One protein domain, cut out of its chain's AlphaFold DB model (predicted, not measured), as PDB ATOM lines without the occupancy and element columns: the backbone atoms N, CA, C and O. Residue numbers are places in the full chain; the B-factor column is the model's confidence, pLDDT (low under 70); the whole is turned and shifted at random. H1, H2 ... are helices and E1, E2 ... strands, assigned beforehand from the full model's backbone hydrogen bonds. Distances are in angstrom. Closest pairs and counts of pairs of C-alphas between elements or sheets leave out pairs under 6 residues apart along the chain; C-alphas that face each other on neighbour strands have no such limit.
ATOM      1  N   ASN A  62     -28.079  40.666 -61.694       92.19
ATOM      2  CA  ASN A  62     -29.003  40.085 -60.725       92.19
ATOM      3  C   ASN A  62     -28.649  40.469 -59.282       92.19
ATOM      4  O   ASN A  62     -29.556  40.678 -58.478       92.19
ATOM      5  N   ILE A  63     -27.359  40.603 -58.955       90.56
ATOM      6  CA  ILE A  63     -26.913  41.105 -57.648       90.56
ATOM      7  C   ILE A  63     -27.368  42.552 -57.446       90.56
ATOM      8  O   ILE A  63     -27.983  42.843 -56.424       90.56
ATOM      9  N   HIS A  64     -27.199  43.433 -58.435       92.00
ATOM     10  CA  HIS A  64     -27.703  44.807 -58.339       92.00
ATOM     11  C   HIS A  64     -29.228  44.880 -58.209       92.00
ATOM     12  O   HIS A  64     -29.757  45.688 -57.444       92.00
ATOM     13  N   LYS A  65     -29.967  44.013 -58.912       94.81
ATOM     14  CA  LYS A  65     -31.418  43.907 -58.713       94.81
ATOM     15  C   LYS A  65     -31.761  43.433 -57.304       94.81
ATOM     16  O   LYS A  65     -32.710  43.942 -56.718       94.81
ATOM     17  N   LEU A  66     -30.980  42.524 -56.729       93.25
ATOM     18  CA  LEU A  66     -31.175  42.059 -55.360       93.25
ATOM     19  C   LEU A  66     -30.863  43.148 -54.316       93.25
ATOM     20  O   LEU A  66     -31.595  43.276 -53.337       93.25
ATOM     21  N   GLU A  67     -29.836  43.967 -54.539       93.69
ATOM     22  CA  GLU A  67     -29.531  45.154 -53.722       93.69
ATOM     23  C   GLU A  67     -30.681  46.162 -53.754       93.69
ATOM     24  O   GLU A  67     -31.122  46.645 -52.712       93.69
ATOM     25  N   TYR A  68     -31.234  46.430 -54.938       96.31
ATOM     26  CA  TYR A  68     -32.413  47.282 -55.058       96.31
ATOM     27  C   TYR A  68     -33.637  46.665 -54.368       96.31
ATOM     28  O   TYR A  68     -34.377  47.351 -53.661       96.31
ATOM     29  N   PHE A  69     -33.820  45.349 -54.490       96.12
ATOM     30  CA  PHE A  69     -34.895  44.641 -53.804       96.12
ATOM     31  C   PHE A  69     -34.786  44.737 -52.284       96.12
ATOM     32  O   PHE A  69     -35.803  44.878 -51.608       96.12
ATOM     33  N   LEU A  70     -33.569  44.708 -51.736       95.62
ATOM     34  CA  LEU A  70     -33.327  44.893 -50.307       95.62
ATOM     35  C   LEU A  70     -33.860  46.251 -49.819       95.62
ATOM     36  O   LEU A  70     -34.501  46.311 -48.768       95.62
ATOM     37  N   ILE A  71     -33.673  47.318 -50.606       96.12
ATOM     38  CA  ILE A  71     -34.234  48.649 -50.318       96.12
ATOM     39  C   ILE A  71     -35.765  48.585 -50.299       96.12
ATOM     40  O   ILE A  71     -36.390  49.062 -49.354       96.12
ATOM     41  N   ILE A  72     -36.381  47.943 -51.297       97.12
ATOM     42  CA  ILE A  72     -37.840  47.758 -51.345       97.12
ATOM     43  C   ILE A  72     -38.334  46.993 -50.110       97.12
ATOM     44  O   ILE A  72     -39.355  47.363 -49.529       97.12
ATOM     45  N   GLN A  73     -37.617  45.955 -49.670       95.81
ATOM     46  CA  GLN A  73     -37.984  45.204 -48.469       95.81
ATOM     47  C   GLN A  73     -37.941  46.068 -47.209       95.81
ATOM     48  O   GLN A  73     -38.870  45.989 -46.406       95.81
ATOM     49  N   MET A  74     -36.941  46.941 -47.064       96.44
ATOM     50  CA  MET A  74     -36.904  47.894 -45.952       96.44
ATOM     51  C   MET A  74     -38.126  48.818 -45.967       96.44
ATOM     52  O   MET A  74     -38.813  48.979 -44.960       96.44
ATOM     53  N   VAL A  75     -38.479  49.352 -47.138       96.88
ATOM     54  CA  VAL A  75     -39.662  50.211 -47.279       96.88
ATOM     55  C   VAL A  75     -40.947  49.452 -46.930       96.88
ATOM     56  O   VAL A  75     -41.835  50.013 -46.290       96.88
ATOM     57  N   ARG A  76     -41.063  48.168 -47.290       96.62
ATOM     58  CA  ARG A  76     -42.218  47.335 -46.907       96.62
ATOM     59  C   ARG A  76     -42.320  47.146 -45.395       96.62
ATOM     60  O   ARG A  76     -43.420  47.280 -44.859       96.62
ATOM     61  N   ILE A  77     -41.199  46.893 -44.715       96.50
ATOM     62  CA  ILE A  77     -41.130  46.816 -43.243       96.50
ATOM     63  C   ILE A  77     -41.636  48.126 -42.634       96.50
ATOM     64  O   ILE A  77     -42.533  48.112 -41.788       96.50
ATOM     65  N   GLU A  78     -41.138  49.266 -43.120       95.81
ATOM     66  CA  GLU A  78     -41.573  50.577 -42.643       95.81
ATOM     67  C   GLU A  78     -43.064  50.835 -42.866       95.81
ATOM     68  O   GLU A  78     -43.719  51.394 -41.986       95.81
ATOM     69  N   GLN A  79     -43.619  50.465 -44.027       96.69
ATOM     70  CA  GLN A  79     -45.047  50.670 -44.288       96.69
ATOM     71  C   GLN A  79     -45.914  49.798 -43.377       96.69
ATOM     72  O   GLN A  79     -46.885  50.313 -42.825       96.69
ATOM     73  N   ASN A  80     -45.556  48.528 -43.140       95.19
ATOM     74  CA  ASN A  80     -46.292  47.700 -42.175       95.19
ATOM     75  C   ASN A  80     -46.233  48.294 -40.765       95.19
ATOM     76  O   ASN A  80     -47.255  48.376 -40.084       95.19
ATOM     77  N   TYR A  81     -45.061  48.764 -40.333       95.00
ATOM     78  CA  TYR A  81     -44.916  49.428 -39.040       95.00
ATOM     79  C   TYR A  81     -45.766  50.706 -38.944       95.00
ATOM     80  O   TYR A  81     -46.496  50.895 -37.970       95.00
ATOM     81  N   LYS A  82     -45.743  51.561 -39.977       95.12
ATOM     82  CA  LYS A  82     -46.560  52.785 -40.046       95.12
ATOM     83  C   LYS A  82     -48.058  52.470 -40.030       95.12
ATOM     84  O   LYS A  82     -48.794  53.157 -39.326       95.12
ATOM     85  N   ASN A  83     -48.505  51.429 -40.732       95.56
ATOM     86  CA  ASN A  83     -49.895  50.971 -40.679       95.56
ATOM     87  C   ASN A  83     -50.280  50.550 -39.251       95.56
ATOM     88  O   ASN A  83     -51.296  51.002 -38.730       95.56
ATOM     89  N   LEU A  84     -49.445  49.743 -38.588       93.69
ATOM     90  CA  LEU A  84     -49.679  49.269 -37.217       93.69
ATOM     91  C   LEU A  84     -49.732  50.399 -36.180       93.69
ATOM     92  O   LEU A  84     -50.516  50.327 -35.235       93.69
ATOM     93  N   LEU A  85     -48.941  51.459 -36.357       92.69
ATOM     94  CA  LEU A  85     -49.030  52.658 -35.520       92.69
ATOM     95  C   LEU A  85     -50.346  53.418 -35.710       92.69
ATOM     96  O   LEU A  85     -50.834  54.039 -34.775       92.69
ATOM     97  N   ASN A  86     -50.930  53.367 -36.906       92.31
ATOM     98  CA  ASN A  86     -52.050  54.223 -37.285       92.31
ATOM     99  C   ASN A  86     -53.406  53.506 -37.337       92.31
ATOM    100  O   ASN A  86     -54.358  54.034 -37.904       92.31
ATOM    101  N   VAL A  87     -53.534  52.330 -36.714       90.69
ATOM    102  CA  VAL A  87     -54.773  51.521 -36.701       90.69
ATOM    103  C   VAL A  87     -55.994  52.314 -36.215       90.69
ATOM    104  O   VAL A  87     -57.106  52.090 -36.697       90.69
ATOM    105  N   ASN A  88     -55.785  53.242 -35.277       88.25
ATOM    106  CA  ASN A  88     -56.820  54.099 -34.689       88.25
ATOM    107  C   ASN A  88     -56.619  55.584 -35.038       88.25
ATOM    108  O   ASN A  88     -57.131  56.457 -34.343       88.25
ATOM    109  N   THR A  89     -55.871  55.895 -36.098       90.12
ATOM    110  CA  THR A  89     -55.669  57.280 -36.534       90.12
ATOM    111  C   THR A  89     -56.756  57.663 -37.528       90.12
ATOM    112  O   THR A  89     -56.846  57.096 -38.618       90.12
ATOM    113  N   ILE A  90     -57.584  58.641 -37.163       87.81
ATOM    114  CA  ILE A  90     -58.613  59.199 -38.051       87.81
ATOM    115  C   ILE A  90     -57.932  59.805 -39.285       87.81
ATOM    116  O   ILE A  90     -56.855  60.392 -39.190       87.81
ATOM    117  N   SER A  91     -58.550  59.640 -40.456       85.81
ATOM    118  CA  SER A  91     -58.048  60.111 -41.759       85.81
ATOM    119  C   SER A  91     -56.780  59.428 -42.280       85.81
ATOM    120  O   SER A  91     -56.402  59.665 -43.429       85.81
ATOM    121  N   TYR A  92     -56.139  58.549 -41.504       92.69
ATOM    122  CA  TYR A  92     -55.085  57.700 -42.045       92.69
ATOM    123  C   TYR A  92     -55.681  56.683 -43.021       92.69
ATOM    124  O   TYR A  92     -56.774  56.155 -42.810       92.69
ATOM    125  N   LYS A  93     -54.937  56.386 -44.086       94.06
ATOM    126  CA  LYS A  93     -55.250  55.325 -45.044       94.06
ATOM    127  C   LYS A  93     -54.128  54.305 -45.024       94.06
ATOM    128  O   LYS A  93     -52.960  54.685 -45.063       94.06
ATOM    129  N   LYS A  94     -54.486  53.018 -44.987       95.31
ATOM    130  CA  LYS A  94     -53.513  51.920 -45.053       95.31
ATOM    131  C   LYS A  94     -52.649  52.093 -46.302       95.31
ATOM    132  O   LYS A  94     -53.181  52.265 -47.394       95.31
ATOM    133  N   ARG A  95     -51.330  52.035 -46.148       96.06
ATOM    134  CA  ARG A  95     -50.370  52.171 -47.246       96.06
ATOM    135  C   ARG A  95     -49.774  50.824 -47.614       96.06
ATOM    136  O   ARG A  95     -49.448  50.019 -46.742       96.06
ATOM    137  N   THR A  96     -49.620  50.585 -48.909       93.56
ATOM    138  CA  THR A  96     -49.010  49.371 -49.460       93.56
ATOM    139  C   THR A  96     -48.009  49.725 -50.547       93.56
ATOM    140  O   THR A  96     -48.076  50.797 -51.141       93.56
ATOM    141  N   ILE A  97     -47.076  48.812 -50.810       95.38
ATOM    142  CA  ILE A  97     -46.103  48.956 -51.891       95.38
ATOM    143  C   ILE A  97     -46.626  48.252 -53.137       95.38
ATOM    144  O   ILE A  97     -47.004  47.083 -53.070       95.38
ATOM    145  N   GLN A  98     -46.625  48.965 -54.261       94.25
ATOM    146  CA  GLN A  98     -46.960  48.441 -55.581       94.25
ATOM    147  C   GLN A  98     -45.732  48.514 -56.483       94.25
ATOM    148  O   GLN A  98     -45.106  49.568 -56.591       94.25
ATOM    149  N   LEU A  99     -45.398  47.393 -57.120       96.38
ATOM    150  CA  LEU A  99     -44.292  47.307 -58.069       96.38
ATOM    151  C   LEU A  99     -44.737  47.779 -59.455       96.38
ATOM    152  O   LEU A  99     -45.775  47.340 -59.952       96.38
ATOM    153  N   GLN A 100     -43.926  48.633 -60.068       96.25
ATOM    154  CA  GLN A 100     -44.073  49.127 -61.436       96.25
ATOM    155  C   GLN A 100     -43.444  48.166 -62.445       96.25
ATOM    156  O   GLN A 100     -42.629  47.322 -62.079       96.25
ATOM    157  N   GLU A 101     -43.781  48.325 -63.724       94.38
ATOM    158  CA  GLU A 101     -43.307  47.466 -64.822       94.38
ATOM    159  C   GLU A 101     -41.777  47.392 -64.959       94.38
ATOM    160  O   GLU A 101     -41.256  46.411 -65.473       94.38
ATOM    161  N   ASP A 102     -41.042  48.398 -64.478       89.50
ATOM    162  CA  ASP A 102     -39.573  48.443 -64.491       89.50
ATOM    163  C   ASP A 102     -38.916  47.861 -63.220       89.50
ATOM    164  O   ASP A 102     -37.688  47.892 -63.059       89.50
ATOM    165  N   GLY A 103     -39.730  47.341 -62.298       90.56
ATOM    166  CA  GLY A 103     -39.314  46.837 -60.993       90.56
ATOM    167  C   GLY A 103     -39.165  47.919 -59.923       90.56
ATOM    168  O   GLY A 103     -38.866  47.577 -58.776       90.56
ATOM    169  N   SER A 104     -39.382  49.198 -60.252       94.38
ATOM    170  CA  SER A 104     -39.481  50.270 -59.257       94.38
ATOM    171  C   SER A 104     -40.764  50.143 -58.431       94.38
ATOM    172  O   SER A 104     -41.584  49.250 -58.652       94.38
ATOM    173  N   TYR A 105     -40.941  51.004 -57.431       96.75
ATOM    174  CA  TYR A 105     -42.096  50.927 -56.546       96.75
ATOM    175  C   TYR A 105     -42.772  52.279 -56.331       96.75
ATOM    176  O   TYR A 105     -42.132  53.328 -56.336       96.75
ATOM    177  N   LEU A 106     -44.077  52.227 -56.069       96.88
ATOM    178  CA  LEU A 106     -44.867  53.338 -55.548       96.88
ATOM    179  C   LEU A 106     -45.539  52.933 -54.236       96.88
ATOM    180  O   LEU A 106     -45.817  51.757 -53.989       96.88
ATOM    181  N   ILE A 107     -45.823  53.931 -53.403       96.44
ATOM    182  CA  ILE A 107     -46.668  53.766 -52.222       96.44
ATOM    183  C   ILE A 107     -48.098  54.114 -52.629       96.44
ATOM    184  O   ILE A 107     -48.371  55.241 -53.037       96.44
ATOM    185  N   SER A 108     -49.007  53.156 -52.493       94.88
ATOM    186  CA  SER A 108     -50.433  53.330 -52.754       94.88
ATOM    187  C   SER A 108     -51.218  53.396 -51.449       94.88
ATOM    188  O   SER A 108     -50.953  52.625 -50.525       94.88
ATOM    189  N   GLU A 109     -52.224  54.264 -51.389       95.06
ATOM    190  CA  GLU A 109     -53.168  54.325 -50.271       95.06
ATOM    191  C   GLU A 109     -54.406  53.476 -50.567       95.06
ATOM    192  O   GLU A 109     -55.039  53.620 -51.611       95.06
ATOM    193  N   ASN A 110     -54.768  52.602 -49.632       91.75
ATOM    194  CA  ASN A 110     -56.007  51.848 -49.677       91.75
ATOM    195  C   ASN A 110     -57.159  52.759 -49.209       91.75
ATOM    196  O   ASN A 110     -57.107  53.266 -48.083       91.75
ATOM    197  N   PRO A 111     -58.189  52.986 -50.044       88.19
ATOM    198  CA  PRO A 111     -59.321  53.831 -49.680       88.19
ATOM    199  C   PRO A 111     -60.258  53.180 -48.655       88.19
ATOM    200  O   PRO A 111     -61.111  53.879 -48.114       88.19
ATOM    201  N   ASN A 112     -60.127  51.875 -48.392       91.69
ATOM    202  CA  ASN A 112     -61.011  51.159 -47.482       91.69
ATOM    203  C   ASN A 112     -60.884  51.681 -46.047       91.69
ATOM    204  O   ASN A 112     -59.792  51.909 -45.517       91.69
ATOM    205  N   GLN A 113     -62.041  51.824 -45.410       90.94
ATOM    206  CA  GLN A 113     -62.175  52.282 -44.038       90.94
ATOM    207  C   GLN A 113     -63.112  51.350 -43.279       90.94
ATOM    208  O   GLN A 113     -64.063  50.804 -43.841       90.94
ATOM    209  N   ARG A 114     -62.861  51.209 -41.981       92.06
ATOM    210  CA  ARG A 114     -63.771  50.554 -41.043       92.06
ATOM    211  C   ARG A 114     -64.562  51.607 -40.280       92.06
ATOM    212  O   ARG A 114     -64.018  52.640 -39.884       92.06
ATOM    213  N   TYR A 115     -65.835  51.315 -40.047       91.25
ATOM    214  CA  TYR A 115     -66.733  52.173 -39.285       91.25
ATOM    215  C   TYR A 115     -66.835  51.674 -37.845       91.25
ATOM    216  O   TYR A 115     -67.059  50.486 -37.614       91.25
ATOM    217  N   LEU A 116     -66.695  52.583 -36.885       91.62
ATOM    218  CA  LEU A 116     -66.877  52.304 -35.463       91.62
ATOM    219  C   LEU A 116     -67.963  53.222 -34.904       91.62
ATOM    220  O   LEU A 116     -67.901  54.432 -35.097       91.62
ATOM    221  N   PHE A 117     -68.983  52.649 -34.267       92.81
ATOM    222  CA  PHE A 117     -70.089  53.429 -33.716       92.81
ATOM    223  C   PHE A 117     -69.687  54.068 -32.383       92.81
ATOM    224  O   PHE A 117     -69.594  53.383 -31.368       92.81
ATOM    225  N   GLU A 118     -69.478  55.383 -32.395       92.25
ATOM    226  CA  GLU A 118     -69.071  56.199 -31.246       92.25
ATOM    227  C   GLU A 118     -69.741  57.585 -31.318       92.25
ATOM    228  O   GLU A 118     -69.109  58.592 -31.650       92.25
ATOM    229  N   PRO A 119     -71.046  57.682 -31.014       92.12
ATOM    230  CA  PRO A 119     -71.834  58.889 -31.277       92.12
ATOM    231  C   PRO A 119     -71.416  60.115 -30.452       92.12
ATOM    232  O   PRO A 119     -71.760  61.248 -30.799       92.12
ATOM    233  N   THR A 120     -70.685  59.903 -29.359       94.19
ATOM    234  CA  THR A 120     -70.184  60.961 -28.477       94.19
ATOM    235  C   THR A 120     -68.823  61.511 -28.904       94.19
ATOM    236  O   THR A 120     -68.434  62.571 -28.419       94.19
ATOM    237  N   HIS A 121     -68.108  60.858 -29.826       90.62
ATOM    238  CA  HIS A 121     -66.782  61.302 -30.254       90.62
ATOM    239  C   HIS A 121     -66.861  62.634 -31.025       90.62
ATOM    240  O   HIS A 121     -67.812  62.826 -31.799       90.62
ATOM    241  N   PRO A 122     -65.900  63.569 -30.852       91.31
ATOM    242  CA  PRO A 122     -65.892  64.859 -31.555       91.31
ATOM    243  C   PRO A 122     -65.954  64.698 -33.078       91.31
ATOM    244  O   PRO A 122     -66.769  65.359 -33.724       91.31
ATOM    245  N   ASP A 123     -65.197  63.741 -33.613       91.06
ATOM    246  CA  ASP A 123     -65.125  63.439 -35.050       91.06
ATOM    247  C   ASP A 123     -66.191  62.451 -35.556       91.06
ATOM    248  O   ASP A 123     -66.102  61.962 -36.682       91.06
ATOM    249  N   SER A 124     -67.205  62.124 -34.746       93.94
ATOM    250  CA  SER A 124     -68.307  61.283 -35.228       93.94
ATOM    251  C   SER A 124     -69.121  61.996 -36.310       93.94
ATOM    252  O   SER A 124     -69.422  63.192 -36.225       93.94
ATOM    253  N   ILE A 125     -69.518  61.246 -37.336       92.38
ATOM    254  CA  ILE A 125     -70.352  61.728 -38.437       92.38
ATOM    255  C   ILE A 125     -71.677  62.240 -37.858       92.38
ATOM    256  O   ILE A 125     -72.377  61.536 -37.130       92.38
ATOM    257  N   ARG A 126     -72.043  63.487 -38.166       93.75
ATOM    258  CA  ARG A 126     -73.178  64.166 -37.509       93.75
ATOM    259  C   ARG A 126     -74.521  63.978 -38.213       93.75
ATOM    260  O   ARG A 126     -75.566  64.168 -37.587       93.75
ATOM    261  N   THR A 127     -74.514  63.589 -39.483       93.12
ATOM    262  CA  THR A 127     -75.704  63.554 -40.345       93.12
ATOM    263  C   THR A 127     -75.712  62.326 -41.264       93.12
ATOM    264  O   THR A 127     -74.696  61.659 -41.441       93.12
ATOM    265  N   GLY A 128     -76.876  62.016 -41.848       93.56
ATOM    266  CA  GLY A 128     -77.046  60.908 -42.797       93.56
ATOM    267  C   GLY A 128     -77.050  59.510 -42.166       93.56
ATOM    268  O   GLY A 128     -77.115  59.355 -40.947       93.56
ATOM    269  N   ASN A 129     -76.976  58.480 -43.015       92.94
ATOM    270  CA  ASN A 129     -77.093  57.069 -42.609       92.94
ATOM    271  C   ASN A 129     -75.933  56.580 -41.727       92.94
ATOM    272  O   ASN A 129     -76.094  55.623 -40.981       92.94
ATOM    273  N   ALA A 130     -74.779  57.245 -41.794       92.19
ATOM    274  CA  ALA A 130     -73.606  56.932 -40.979       92.19
ATOM    275  C   ALA A 130     -73.520  57.791 -39.702       92.19
ATOM    276  O   ALA A 130     -72.461  57.862 -39.081       92.19
ATOM    277  N   LYS A 131     -74.609  58.463 -39.295       95.56
ATOM    278  CA  LYS A 131     -74.620  59.298 -38.089       95.56
ATOM    279  C   LYS A 131     -74.178  58.502 -36.856       95.56
ATOM    280  O   LYS A 131     -74.700  57.429 -36.570       95.56
ATOM    281  N   GLY A 132     -73.252  59.080 -36.098       94.00
ATOM    282  CA  GLY A 132     -72.693  58.507 -34.879       94.00
ATOM    283  C   GLY A 132     -71.519  57.554 -35.100       94.00
ATOM    284  O   GLY A 132     -70.981  57.050 -34.123       94.00
ATOM    285  N   TYR A 133     -71.093  57.319 -36.343       94.81
ATOM    286  CA  TYR A 133     -69.905  56.520 -36.639       94.81
ATOM    287  C   TYR A 133     -68.653  57.385 -36.824       94.81
ATOM    288  O   TYR A 133     -68.741  58.534 -37.251       94.81
ATOM    289  N   ILE A 134     -67.487  56.801 -36.558       94.00
ATOM    290  CA  ILE A 134     -66.154  57.301 -36.914       94.00
ATOM    291  C   ILE A 134     -65.549  56.361 -37.956       94.00
ATOM    292  O   ILE A 134     -65.776  55.148 -37.916       94.00
ATOM    293  N   THR A 135     -64.753  56.910 -38.868       91.44
ATOM    294  CA  THR A 135     -63.973  56.143 -39.842       91.44
ATOM    295  C   THR A 135     -62.519  55.999 -39.404       91.44
ATOM    296  O   THR A 135     -61.821  56.997 -39.210       91.44
ATOM    297  N   TYR A 136     -62.047  54.759 -39.349       92.75
ATOM    298  CA  TYR A 136     -60.640  54.403 -39.171       92.75
ATOM    299  C   TYR A 136     -60.123  53.665 -40.409       92.75
ATOM    300  O   TYR A 136     -60.927  53.123 -41.172       92.75
ATOM    301  N   PRO A 137     -58.801  53.600 -40.627       93.12
ATOM    302  CA  PRO A 137     -58.250  52.769 -41.690       93.12
ATOM    303  C   PRO A 137     -58.644  51.299 -41.502       93.12
ATOM    304  O   PRO A 137     -58.663  50.773 -40.382       93.12
ATOM    305  N   ASP A 138     -58.937  50.628 -42.615       93.25
ATOM    306  CA  ASP A 138     -59.205  49.191 -42.637       93.25
ATOM    307  C   ASP A 138     -57.889  48.399 -42.535       93.25
ATOM    308  O   ASP A 138     -57.234  48.069 -43.529       93.25
ATOM    309  N   ILE A 139     -57.440  48.189 -41.294       92.75
ATOM    310  CA  ILE A 139     -56.181  47.515 -40.971       92.75
ATOM    311  C   ILE A 139     -56.457  46.295 -40.096       92.75
ATOM    312  O   ILE A 139     -56.854  46.413 -38.936       92.75
ATOM    313  N   ASN A 140     -56.156  45.113 -40.636       91.31
ATOM    314  CA  ASN A 140     -56.114  43.878 -39.865       91.31
ATOM    315  C   ASN A 140     -54.762  43.754 -39.149       91.31
ATOM    316  O   ASN A 140     -53.739  43.447 -39.759       91.31
ATOM    317  N   VAL A 141     -54.763  43.971 -37.833       90.06
ATOM    318  CA  VAL A 141     -53.542  43.966 -37.013       90.06
ATOM    319  C   VAL A 141     -52.801  42.628 -37.073       90.06
ATOM    320  O   VAL A 141     -51.576  42.615 -37.167       90.06
ATOM    321  N   SER A 142     -53.512  41.499 -37.032       87.81
ATOM    322  CA  SER A 142     -52.882  40.174 -37.072       87.81
ATOM    323  C   SER A 142     -52.180  39.921 -38.404       87.81
ATOM    324  O   SER A 142     -51.070  39.388 -38.416       87.81
ATOM    325  N   GLU A 143     -52.798  40.345 -39.505       90.38
ATOM    326  CA  GLU A 143     -52.218  40.258 -40.845       90.38
ATOM    327  C   GLU A 143     -51.000  41.181 -40.994       90.38
ATOM    328  O   GLU A 143     -49.949  40.744 -41.457       90.38
ATOM    329  N   GLU A 144     -51.083  42.436 -40.542       92.62
ATOM    330  CA  GLU A 144     -49.952  43.370 -40.602       92.62
ATOM    331  C   GLU A 144     -48.762  42.905 -39.749       92.62
ATOM    332  O   GLU A 144     -47.620  43.022 -40.185       92.62
ATOM    333  N   LEU A 145     -49.000  42.340 -38.558       91.69
ATOM    334  CA  LEU A 145     -47.938  41.771 -37.717       91.69
ATOM    335  C   LEU A 145     -47.264  40.568 -38.382       91.69
ATOM    336  O   LEU A 145     -46.042  40.422 -38.315       91.69
ATOM    337  N   TYR A 146     -48.058  39.707 -39.020       90.25
ATOM    338  CA  TYR A 146     -47.545  38.579 -39.787       90.25
ATOM    339  C   TYR A 146     -46.681  39.059 -40.962       90.25
ATOM    340  O   TYR A 146     -45.531  38.634 -41.098       90.25
ATOM    341  N   ASN A 147     -47.196  40.008 -41.749       92.69
ATOM    342  CA  ASN A 147     -46.489  40.608 -42.877       92.69
ATOM    343  C   ASN A 147     -45.197  41.301 -42.433       92.69
ATOM    344  O   ASN A 147     -44.164  41.117 -43.070       92.69
ATOM    345  N   LEU A 148     -45.216  42.022 -41.307       94.25
ATOM    346  CA  LEU A 148     -44.031  42.664 -40.737       94.25
ATOM    347  C   LEU A 148     -42.937  41.637 -40.422       94.25
ATOM    348  O   LEU A 148     -41.794  41.797 -40.849       94.25
ATOM    349  N   LYS A 149     -43.283  40.556 -39.710       92.38
ATOM    350  CA  LYS A 149     -42.338  39.481 -39.381       92.38
ATOM    351  C   LYS A 149     -41.760  38.842 -40.641       92.38
ATOM    352  O   LYS A 149     -40.550  38.653 -40.743       92.38
ATOM    353  N   SER A 150     -42.629  38.510 -41.584       91.88
ATOM    354  CA  SER A 150     -42.273  37.862 -42.840       91.88
ATOM    355  C   SER A 150     -41.363  38.749 -43.710       91.88
ATOM    356  O   SER A 150     -40.323  38.287 -44.186       91.88
ATOM    357  N   ASN A 151     -41.649  40.053 -43.806       94.50
ATOM    358  CA  ASN A 151     -40.804  41.027 -44.503       94.50
ATOM    359  C   ASN A 151     -39.420  41.175 -43.847       94.50
ATOM    360  O   ASN A 151     -38.415  41.195 -44.555       94.50
ATOM    361  N   ILE A 152     -39.342  41.209 -42.510       94.75
ATOM    362  CA  ILE A 152     -38.066  41.248 -41.770       94.75
ATOM    363  C   ILE A 152     -37.224  39.997 -42.039       94.75
ATOM    364  O   ILE A 152     -36.013  40.096 -42.252       94.75
ATOM    365  N   LEU A 153     -37.842  38.812 -42.047       93.00
ATOM    366  CA  LEU A 153     -37.137  37.565 -42.353       93.00
ATOM    367  C   LEU A 153     -36.564  37.586 -43.773       93.00
ATOM    368  O   LEU A 153     -35.388  37.269 -43.955       93.00
ATOM    369  N   LEU A 154     -37.360  38.007 -44.758       93.75
ATOM    370  CA  LEU A 154     -36.912  38.124 -46.143       93.75
ATOM    371  C   LEU A 154     -35.782  39.153 -46.295       93.75
ATOM    372  O   LEU A 154     -34.758  38.841 -46.898       93.75
ATOM    373  N   TYR A 155     -35.926  40.340 -45.700       95.69
ATOM    374  CA  TYR A 155     -34.880  41.365 -45.677       95.69
ATOM    375  C   TYR A 155     -33.567  40.806 -45.116       95.69
ATOM    376  O   TYR A 155     -32.527  40.898 -45.762       95.69
ATOM    377  N   ASN A 156     -33.608  40.143 -43.958       94.69
ATOM    378  CA  ASN A 156     -32.414  39.596 -43.308       94.69
ATOM    379  C   ASN A 156     -31.744  38.476 -44.117       94.69
ATOM    380  O   ASN A 156     -30.514  38.337 -44.079       94.69
ATOM    381  N   LEU A 157     -32.533  37.670 -44.836       92.12
ATOM    382  CA  LEU A 157     -32.026  36.657 -45.762       92.12
ATOM    383  C   LEU A 157     -31.292  37.312 -46.933       92.12
ATOM    384  O   LEU A 157     -30.151  36.947 -47.212       92.12
ATOM    385  N   ILE A 158     -31.907  38.312 -47.567       93.00
ATOM    386  CA  ILE A 158     -31.308  39.044 -48.688       93.00
ATOM    387  C   ILE A 158     -30.049  39.794 -48.236       93.00
ATOM    388  O   ILE A 158     -29.011  39.687 -48.885       93.00
ATOM    389  N   ALA A 159     -30.101  40.478 -47.092       93.69
ATOM    390  CA  ALA A 159     -28.963  41.182 -46.509       93.69
ATOM    391  C   ALA A 159     -27.782  40.231 -46.276       93.69
ATOM    392  O   ALA A 159     -26.657  40.542 -46.645       93.69
ATOM    393  N   SER A 160     -28.039  39.036 -45.733       91.25
ATOM    394  CA  SER A 160     -26.992  38.031 -45.500       91.25
ATOM    395  C   SER A 160     -26.381  37.505 -46.805       91.25
ATOM    396  O   SER A 160     -25.179  37.245 -46.845       91.25
ATOM    397  N   LEU A 161     -27.183  37.358 -47.867       89.69
ATOM    398  CA  LEU A 161     -26.697  36.973 -49.197       89.69
ATOM    399  C   LEU A 161     -25.778  38.050 -49.781       89.69
ATOM    400  O   LEU A 161     -24.645  37.746 -50.137       89.69
ATOM    401  N   ILE A 162     -26.224  39.307 -49.806       88.88
ATOM    402  CA  ILE A 162     -25.436  40.427 -50.344       88.88
ATOM    403  C   ILE A 162     -24.165  40.641 -49.514       88.88
ATOM    404  O   ILE A 162     -23.082  40.800 -50.073       88.88
ATOM    405  N   SER A 163     -24.266  40.582 -48.183       88.62
ATOM    406  CA  SER A 163     -23.113  40.682 -47.283       88.62
ATOM    407  C   SER A 163     -22.034  39.652 -47.597       88.62
ATOM    408  O   SER A 163     -20.849  39.978 -47.563       88.62
ATOM    409  N   LYS A 164     -22.437  38.417 -47.919       86.12
ATOM    410  CA  LYS A 164     -21.514  37.339 -48.271       86.12
ATOM    411  C   LYS A 164     -20.858  37.561 -49.635       86.12
ATOM    412  O   LYS A 164     -19.656  37.355 -49.744       86.12
ATOM    413  N   GLU A 165     -21.628  37.957 -50.646       81.88
ATOM    414  CA  GLU A 165     -21.114  38.156 -52.011       81.88
ATOM    415  C   GLU A 165     -20.184  39.373 -52.106       81.88
ATOM    416  O   GLU A 165     -19.134  39.304 -52.740       81.88
ATOM    417  N   ASN A 166     -20.526  40.465 -51.420       82.94
ATOM    418  CA  ASN A 166     -19.801  41.735 -51.519       82.94
ATOM    419  C   ASN A 166     -18.795  41.964 -50.377       82.94
ATOM    420  O   ASN A 166     -18.107  42.982 -50.370       82.94
ATOM    421  N   ASN A 167     -18.708  41.051 -49.402       85.69
ATOM    422  CA  ASN A 167     -17.888  41.202 -48.192       85.69
ATOM    423  C   ASN A 167     -18.170  42.519 -47.430       85.69
ATOM    424  O   ASN A 167     -17.257  43.207 -46.969       85.69
ATOM    425  N   ILE A 168     -19.454  42.875 -47.316       86.12
ATOM    426  CA  ILE A 168     -19.938  44.070 -46.609       86.12
ATOM    427  C   ILE A 168     -20.822  43.688 -45.421       86.12
ATOM    428  O   ILE A 168     -21.477  42.648 -45.424       86.12
ATOM    429  N   SER A 169     -20.901  44.557 -44.415       90.50
ATOM    430  CA  SER A 169     -21.834  44.388 -43.298       90.50
ATOM    431  C   SER A 169     -23.114  45.176 -43.555       90.50
ATOM    432  O   SER A 169     -23.071  46.401 -43.659       90.50
ATOM    433  N   ILE A 170     -24.248  44.479 -43.653       88.94
ATOM    434  CA  ILE A 170     -25.575  45.091 -43.755       88.94
ATOM    435  C   ILE A 170     -26.308  44.866 -42.423       88.94
ATOM    436  O   ILE A 170     -26.406  43.715 -41.981       88.94
ATOM    437  N   PRO A 171     -26.824  45.926 -41.766       89.69
ATOM    438  CA  PRO A 171     -27.601  45.789 -40.541       89.69
ATOM    439  C   PRO A 171     -28.815  44.882 -40.735       89.69
ATOM    440  O   PRO A 171     -29.513  44.963 -41.749       89.69
ATOM    441  N   LYS A 172     -29.061  44.024 -39.741       92.88
ATOM    442  CA  LYS A 172     -30.230  43.144 -39.690       92.88
ATOM    443  C   LYS A 172     -31.348  43.791 -38.886       92.88
ATOM    444  O   LYS A 172     -31.095  44.386 -37.842       92.88
ATOM    445  N   GLU A 173     -32.576  43.576 -39.331       94.06
ATOM    446  CA  GLU A 173     -33.784  44.039 -38.655       94.06
ATOM    447  C   GLU A 173     -34.271  43.009 -37.627       94.06
ATOM    448  O   GLU A 173     -34.079  41.799 -37.785       94.06
ATOM    449  N   SER A 174     -34.930  43.477 -36.563       92.88
ATOM    450  CA  SER A 174     -35.434  42.622 -35.483       92.88
ATOM    451  C   SER A 174     -36.924  42.830 -35.268       92.88
ATOM    452  O   SER A 174     -37.355  43.913 -34.885       92.88
ATOM    453  N   PHE A 175     -37.714  41.770 -35.447       90.19
ATOM    454  CA  PHE A 175     -39.154  41.822 -35.194       90.19
ATOM    455  C   PHE A 175     -39.460  42.275 -33.760       90.19
ATOM    456  O   PHE A 175     -40.253  43.192 -33.563       90.19
ATOM    457  N   ASP A 176     -38.756  41.727 -32.767       89.19
ATOM    458  CA  ASP A 176     -38.944  42.084 -31.356       89.19
ATOM    459  C   ASP A 176     -38.646  43.563 -31.078       89.19
ATOM    460  O   ASP A 176     -39.254  44.165 -30.192       89.19
ATOM    461  N   HIS A 177     -37.722  44.168 -31.834       91.12
ATOM    462  CA  HIS A 177     -37.456  45.601 -31.745       91.12
ATOM    463  C   HIS A 177     -38.685  46.415 -32.171       91.12
ATOM    464  O   HIS A 177     -39.148  47.254 -31.397       91.12
ATOM    465  N   TYR A 178     -39.281  46.113 -33.329       90.00
ATOM    466  CA  TYR A 178     -40.503  46.789 -33.782       90.00
ATOM    467  C   TYR A 178     -41.676  46.580 -32.820       90.00
ATOM    468  O   TYR A 178     -42.413  47.522 -32.545       90.00
ATOM    469  N   ILE A 179     -41.829  45.387 -32.240       89.12
ATOM    470  CA  ILE A 179     -42.880  45.126 -31.245       89.12
ATOM    471  C   ILE A 179     -42.697  45.974 -29.987       89.12
ATOM    472  O   ILE A 179     -43.671  46.527 -29.473       89.12
ATOM    473  N   LYS A 180     -41.463  46.131 -29.496       87.94
ATOM    474  CA  LYS A 180     -41.179  47.025 -28.364       87.94
ATOM    475  C   LYS A 180     -41.573  48.468 -28.679       87.94
ATOM    476  O   LYS A 180     -42.216  49.102 -27.846       87.94
ATOM    477  N   LEU A 181     -41.249  48.957 -29.877       88.62
ATOM    478  CA  LEU A 181     -41.626  50.302 -30.319       88.62
ATOM    479  C   LEU A 181     -43.147  50.477 -30.440       88.62
ATOM    480  O   LEU A 181     -43.686  51.491 -29.994       88.62
ATOM    481  N   LEU A 182     -43.854  49.478 -30.981       87.00
ATOM    482  CA  LEU A 182     -45.317  49.489 -31.084       87.00
ATOM    483  C   LEU A 182     -45.987  49.503 -29.704       87.00
ATOM    484  O   LEU A 182     -46.892  50.304 -29.474       87.00
ATOM    485  N   ASN A 183     -45.526  48.656 -28.777       83.56
ATOM    486  CA  ASN A 183     -46.042  48.608 -27.406       83.56
ATOM    487  C   ASN A 183     -45.810  49.937 -26.668       83.56
ATOM    488  O   ASN A 183     -46.689  50.389 -25.937       83.56
ATOM    489  N   TYR A 184     -44.650  50.571 -26.877       82.44
ATOM    490  CA  TYR A 184     -44.344  51.886 -26.309       82.44
ATOM    491  C   TYR A 184     -45.261  52.982 -26.864       82.44
ATOM    492  O   TYR A 184     -45.758  53.809 -26.107       82.44
ATOM    493  N   SER A 185     -45.511  52.972 -28.176       76.19
ATOM    494  CA  SER A 185     -46.229  54.057 -28.857       76.19
ATOM    495  C   SER A 185     -47.746  53.998 -28.667       76.19
ATOM    496  O   SER A 185     -48.386  55.038 -28.554       76.19
ATOM    497  N   ASN A 186     -48.331  52.798 -28.629       66.75
ATOM    498  CA  ASN A 186     -49.787  52.638 -28.680       66.75
ATOM    499  C   ASN A 186     -50.434  52.298 -27.330       66.75
ATOM    500  O   ASN A 186     -51.657  52.218 -27.265       66.75
ATOM    501  N   GLY A 187     -49.664  52.000 -26.276       59.34
ATOM    502  CA  GLY A 187     -50.212  51.479 -25.011       59.34
ATOM    503  C   GLY A 187     -50.973  50.143 -25.151       59.34
ATOM    504  O   GLY A 187     -51.545  49.645 -24.184       59.34
ATOM    505  N   ILE A 188     -50.979  49.554 -26.354       60.41
ATOM    506  CA  ILE A 188     -51.591  48.273 -26.702       60.41
ATOM    507  C   ILE A 188     -50.522  47.195 -26.541       60.41
ATOM    508  O   ILE A 188     -49.438  47.307 -27.108       60.41
ATOM    509  N   ASN A 189     -50.835  46.129 -25.803       63.41
ATOM    510  CA  ASN A 189     -49.953  44.974 -25.673       63.41
ATOM    511  C   ASN A 189     -50.106  44.051 -26.894       63.41
ATOM    512  O   ASN A 189     -50.948  43.152 -26.909       63.41
ATOM    513  N   PHE A 190     -49.273  44.253 -27.913       64.94
ATOM    514  CA  PHE A 190     -49.260  43.430 -29.125       64.94
ATOM    515  C   PHE A 190     -48.784  41.988 -28.873       64.94
ATOM    516  O   PHE A 190     -48.988  41.132 -29.732       64.94
ATOM    517  N   ASN A 191     -48.220  41.667 -27.699       63.69
ATOM    518  CA  ASN A 191     -47.708  40.322 -27.407       63.69
ATOM    519  C   ASN A 191     -48.803  39.244 -27.441       63.69
ATOM    520  O   ASN A 191     -48.541  38.125 -27.881       63.69
ATOM    521  N   SER A 192     -50.039  39.570 -27.046       62.03
ATOM    522  CA  SER A 192     -51.167  38.626 -27.110       62.03
ATOM    523  C   SER A 192     -51.614  38.335 -28.550       62.03
ATOM    524  O   SER A 192     -51.980  37.206 -28.873       62.03
ATOM    525  N   LEU A 193     -51.526  39.325 -29.443       60.53
ATOM    526  CA  LEU A 193     -51.871  39.191 -30.863       60.53
ATOM    527  C   LEU A 193     -50.796  38.439 -31.656       60.53
ATOM    528  O   LEU A 193     -51.128  37.724 -32.601       60.53
ATOM    529  N   ILE A 194     -49.529  38.553 -31.245       60.31
ATOM    530  CA  ILE A 194     -48.399  37.815 -31.827       60.31
ATOM    531  C   ILE A 194     -48.544  36.308 -31.604       60.31
ATOM    532  O   ILE A 194     -48.298  35.527 -32.518       60.31
ATOM    533  N   LEU A 195     -48.966  35.878 -30.411       58.66
ATOM    534  CA  LEU A 195     -49.184  34.453 -30.135       58.66
ATOM    535  C   LEU A 195     -50.245  33.862 -31.075       58.66
ATOM    536  O   LEU A 195     -50.038  32.792 -31.646       58.66
ATOM    537  N   ARG A 196     -51.316  34.617 -31.328       57.00
ATOM    538  CA  ARG A 196     -52.395  34.217 -32.238       57.00
ATOM    539  C   ARG A 196     -51.966  34.197 -33.711       57.00
ATOM    540  O   ARG A 196     -52.402  33.330 -34.459       57.00
ATOM    541  N   SER A 197     -51.093  35.109 -34.146       54.44
ATOM    542  CA  SER A 197     -50.548  35.084 -35.512       54.44
ATOM    543  C   SER A 197     -49.472  34.009 -35.715       54.44
ATOM    544  O   SER A 197     -49.315  33.505 -36.825       54.44
ATOM    545  N   ILE A 198     -48.775  33.585 -34.653       54.66
ATOM    546  CA  ILE A 198     -47.870  32.422 -34.669       54.66
ATOM    547  C   ILE A 198     -48.641  31.098 -34.777       54.66
ATOM    548  O   ILE A 198     -48.142  30.152 -35.383       54.66
ATOM    549  N   GLU A 199     -49.854  30.999 -34.235       53.12
ATOM    550  CA  GLU A 199     -50.703  29.815 -34.435       53.12
ATOM    551  C   GLU A 199     -51.154  29.666 -35.894       53.12
ATOM    552  O   GLU A 199     -51.160  28.555 -36.419       53.12
ATOM    553  N   LEU A 200     -51.415  30.779 -36.587       46.91
ATOM    554  CA  LEU A 200     -51.740  30.787 -38.021       46.91
ATOM    555  C   LEU A 200     -50.567  30.357 -38.923       46.91
ATOM    556  O   LEU A 200     -50.791  30.004 -40.071       46.91
ATOM    557  N   LEU A 201     -49.330  30.360 -38.410       43.72
ATOM    558  CA  LEU A 201     -48.127  29.871 -39.099       43.72
ATOM    559  C   LEU A 201     -47.959  28.343 -39.040       43.72
ATOM    560  O   LEU A 201     -47.094  27.804 -39.732       43.72
ATOM    561  N   LYS A 202     -48.710  27.657 -38.170       42.28
ATOM    562  CA  LYS A 202     -48.629  26.199 -37.984       42.28
ATOM    563  C   LYS A 202     -49.638  25.419 -38.839       42.28
ATOM    564  O   LYS A 202     -49.541  24.195 -38.869       42.28
TER     565      LYS A 202
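What this domain is: This is residues 62 to 202 of the 203 residues of the protein "Flagellar basal body rod protein FlgB" of Leptospira noguchii serovar Panama str. CZ214 (UniProt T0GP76). Two long helices, H1 and H2, lie side by side and run opposite ways; the strand hairpin E1 and E2 packs along H1 on one side, and the shorter helices H3 and H4 pack on the opposite side, near one end of the pair. A second strand hairpin, E3 and E4, reaches out beyond that end with the loop of residues 118 to 132 at its far tip, and gives the model much of its length. The printed part has 141 residues, with four named helices and four named strands in the order H1 E1 E2 E3 E4 H2 H3 H4; both two-stranded sheets, E1 - E2 and E3 - E4, are antiparallel, and the class is mixed, helices and strands. The whole is loose, with a radius of gyration of the C-alphas of 18.3 A, and elongated, spanning 61 by 36 by 27 A.

How they stand to each other: Look first at the hairpin of E1, residues 95 to 99, and E2, residues 105 to 109, where N 96 and O 108 are 2.9 A apart, within hydrogen-bond range. Then find H1, residues 62 to 85; the closest C-alphas of H1 and E1 are those of Gln 79 and Arg 95, 6.3 A apart. H1 touches H2, residues 141 to 166, at a shallow tilt of 27 degrees, opposite ways; the closest C-alphas, of Ile 77 and Leu 148, are 5.7 A apart. With residues 81 to 85 alone, H1 touches H3, residues 175 to 186, the closest C-alphas being Leu 85 and Leu 182 at 6.6 A. H2 and H3, a helical hairpin, only just touch, with 3 pairs of C-alphas within 8 A, the closest Lys 149 and Phe 175 at 5.8 A. H1, H2 and H3 make an up and down bundle, each running against the one before. H4, residues 191 to 199, touches H2 at residues 141 to 146 alone, about perpendicular at 76 degrees; the closest C-alphas, of Ser 142 and Ser 197, are 5.8 A apart. In the hairpin of E3, residues 113 to 117, and E4, residues 133 to 137, N 114 and O 136 are 2.8 A apart; E3 is apart from E1 and E2. In H1, H2 and H3 every O i to N i+4 pair is within hydrogen-bond range; in H4, 4 of 5 are.

Where its parts are: Find C-alpha 62 at (-29.003, 40.085, -60.725); from there H1 runs 34.6 A to C-alpha 85. H2 starts at C-alpha 141, (-53.542, 43.966, -37.013), and covers 36.8 A; H3 covers 16.5 A. H4 ends at C-alpha 199, (-50.703, 29.815, -34.435).

The domain as a whole: The C-alphas of Gly 128 and Asn 167, the two farthest apart, are 62.6 A apart. The printed part has no cut, and the link E3 to E4, 15 residues, is long. Residues 186 to 202 have pLDDT under 70.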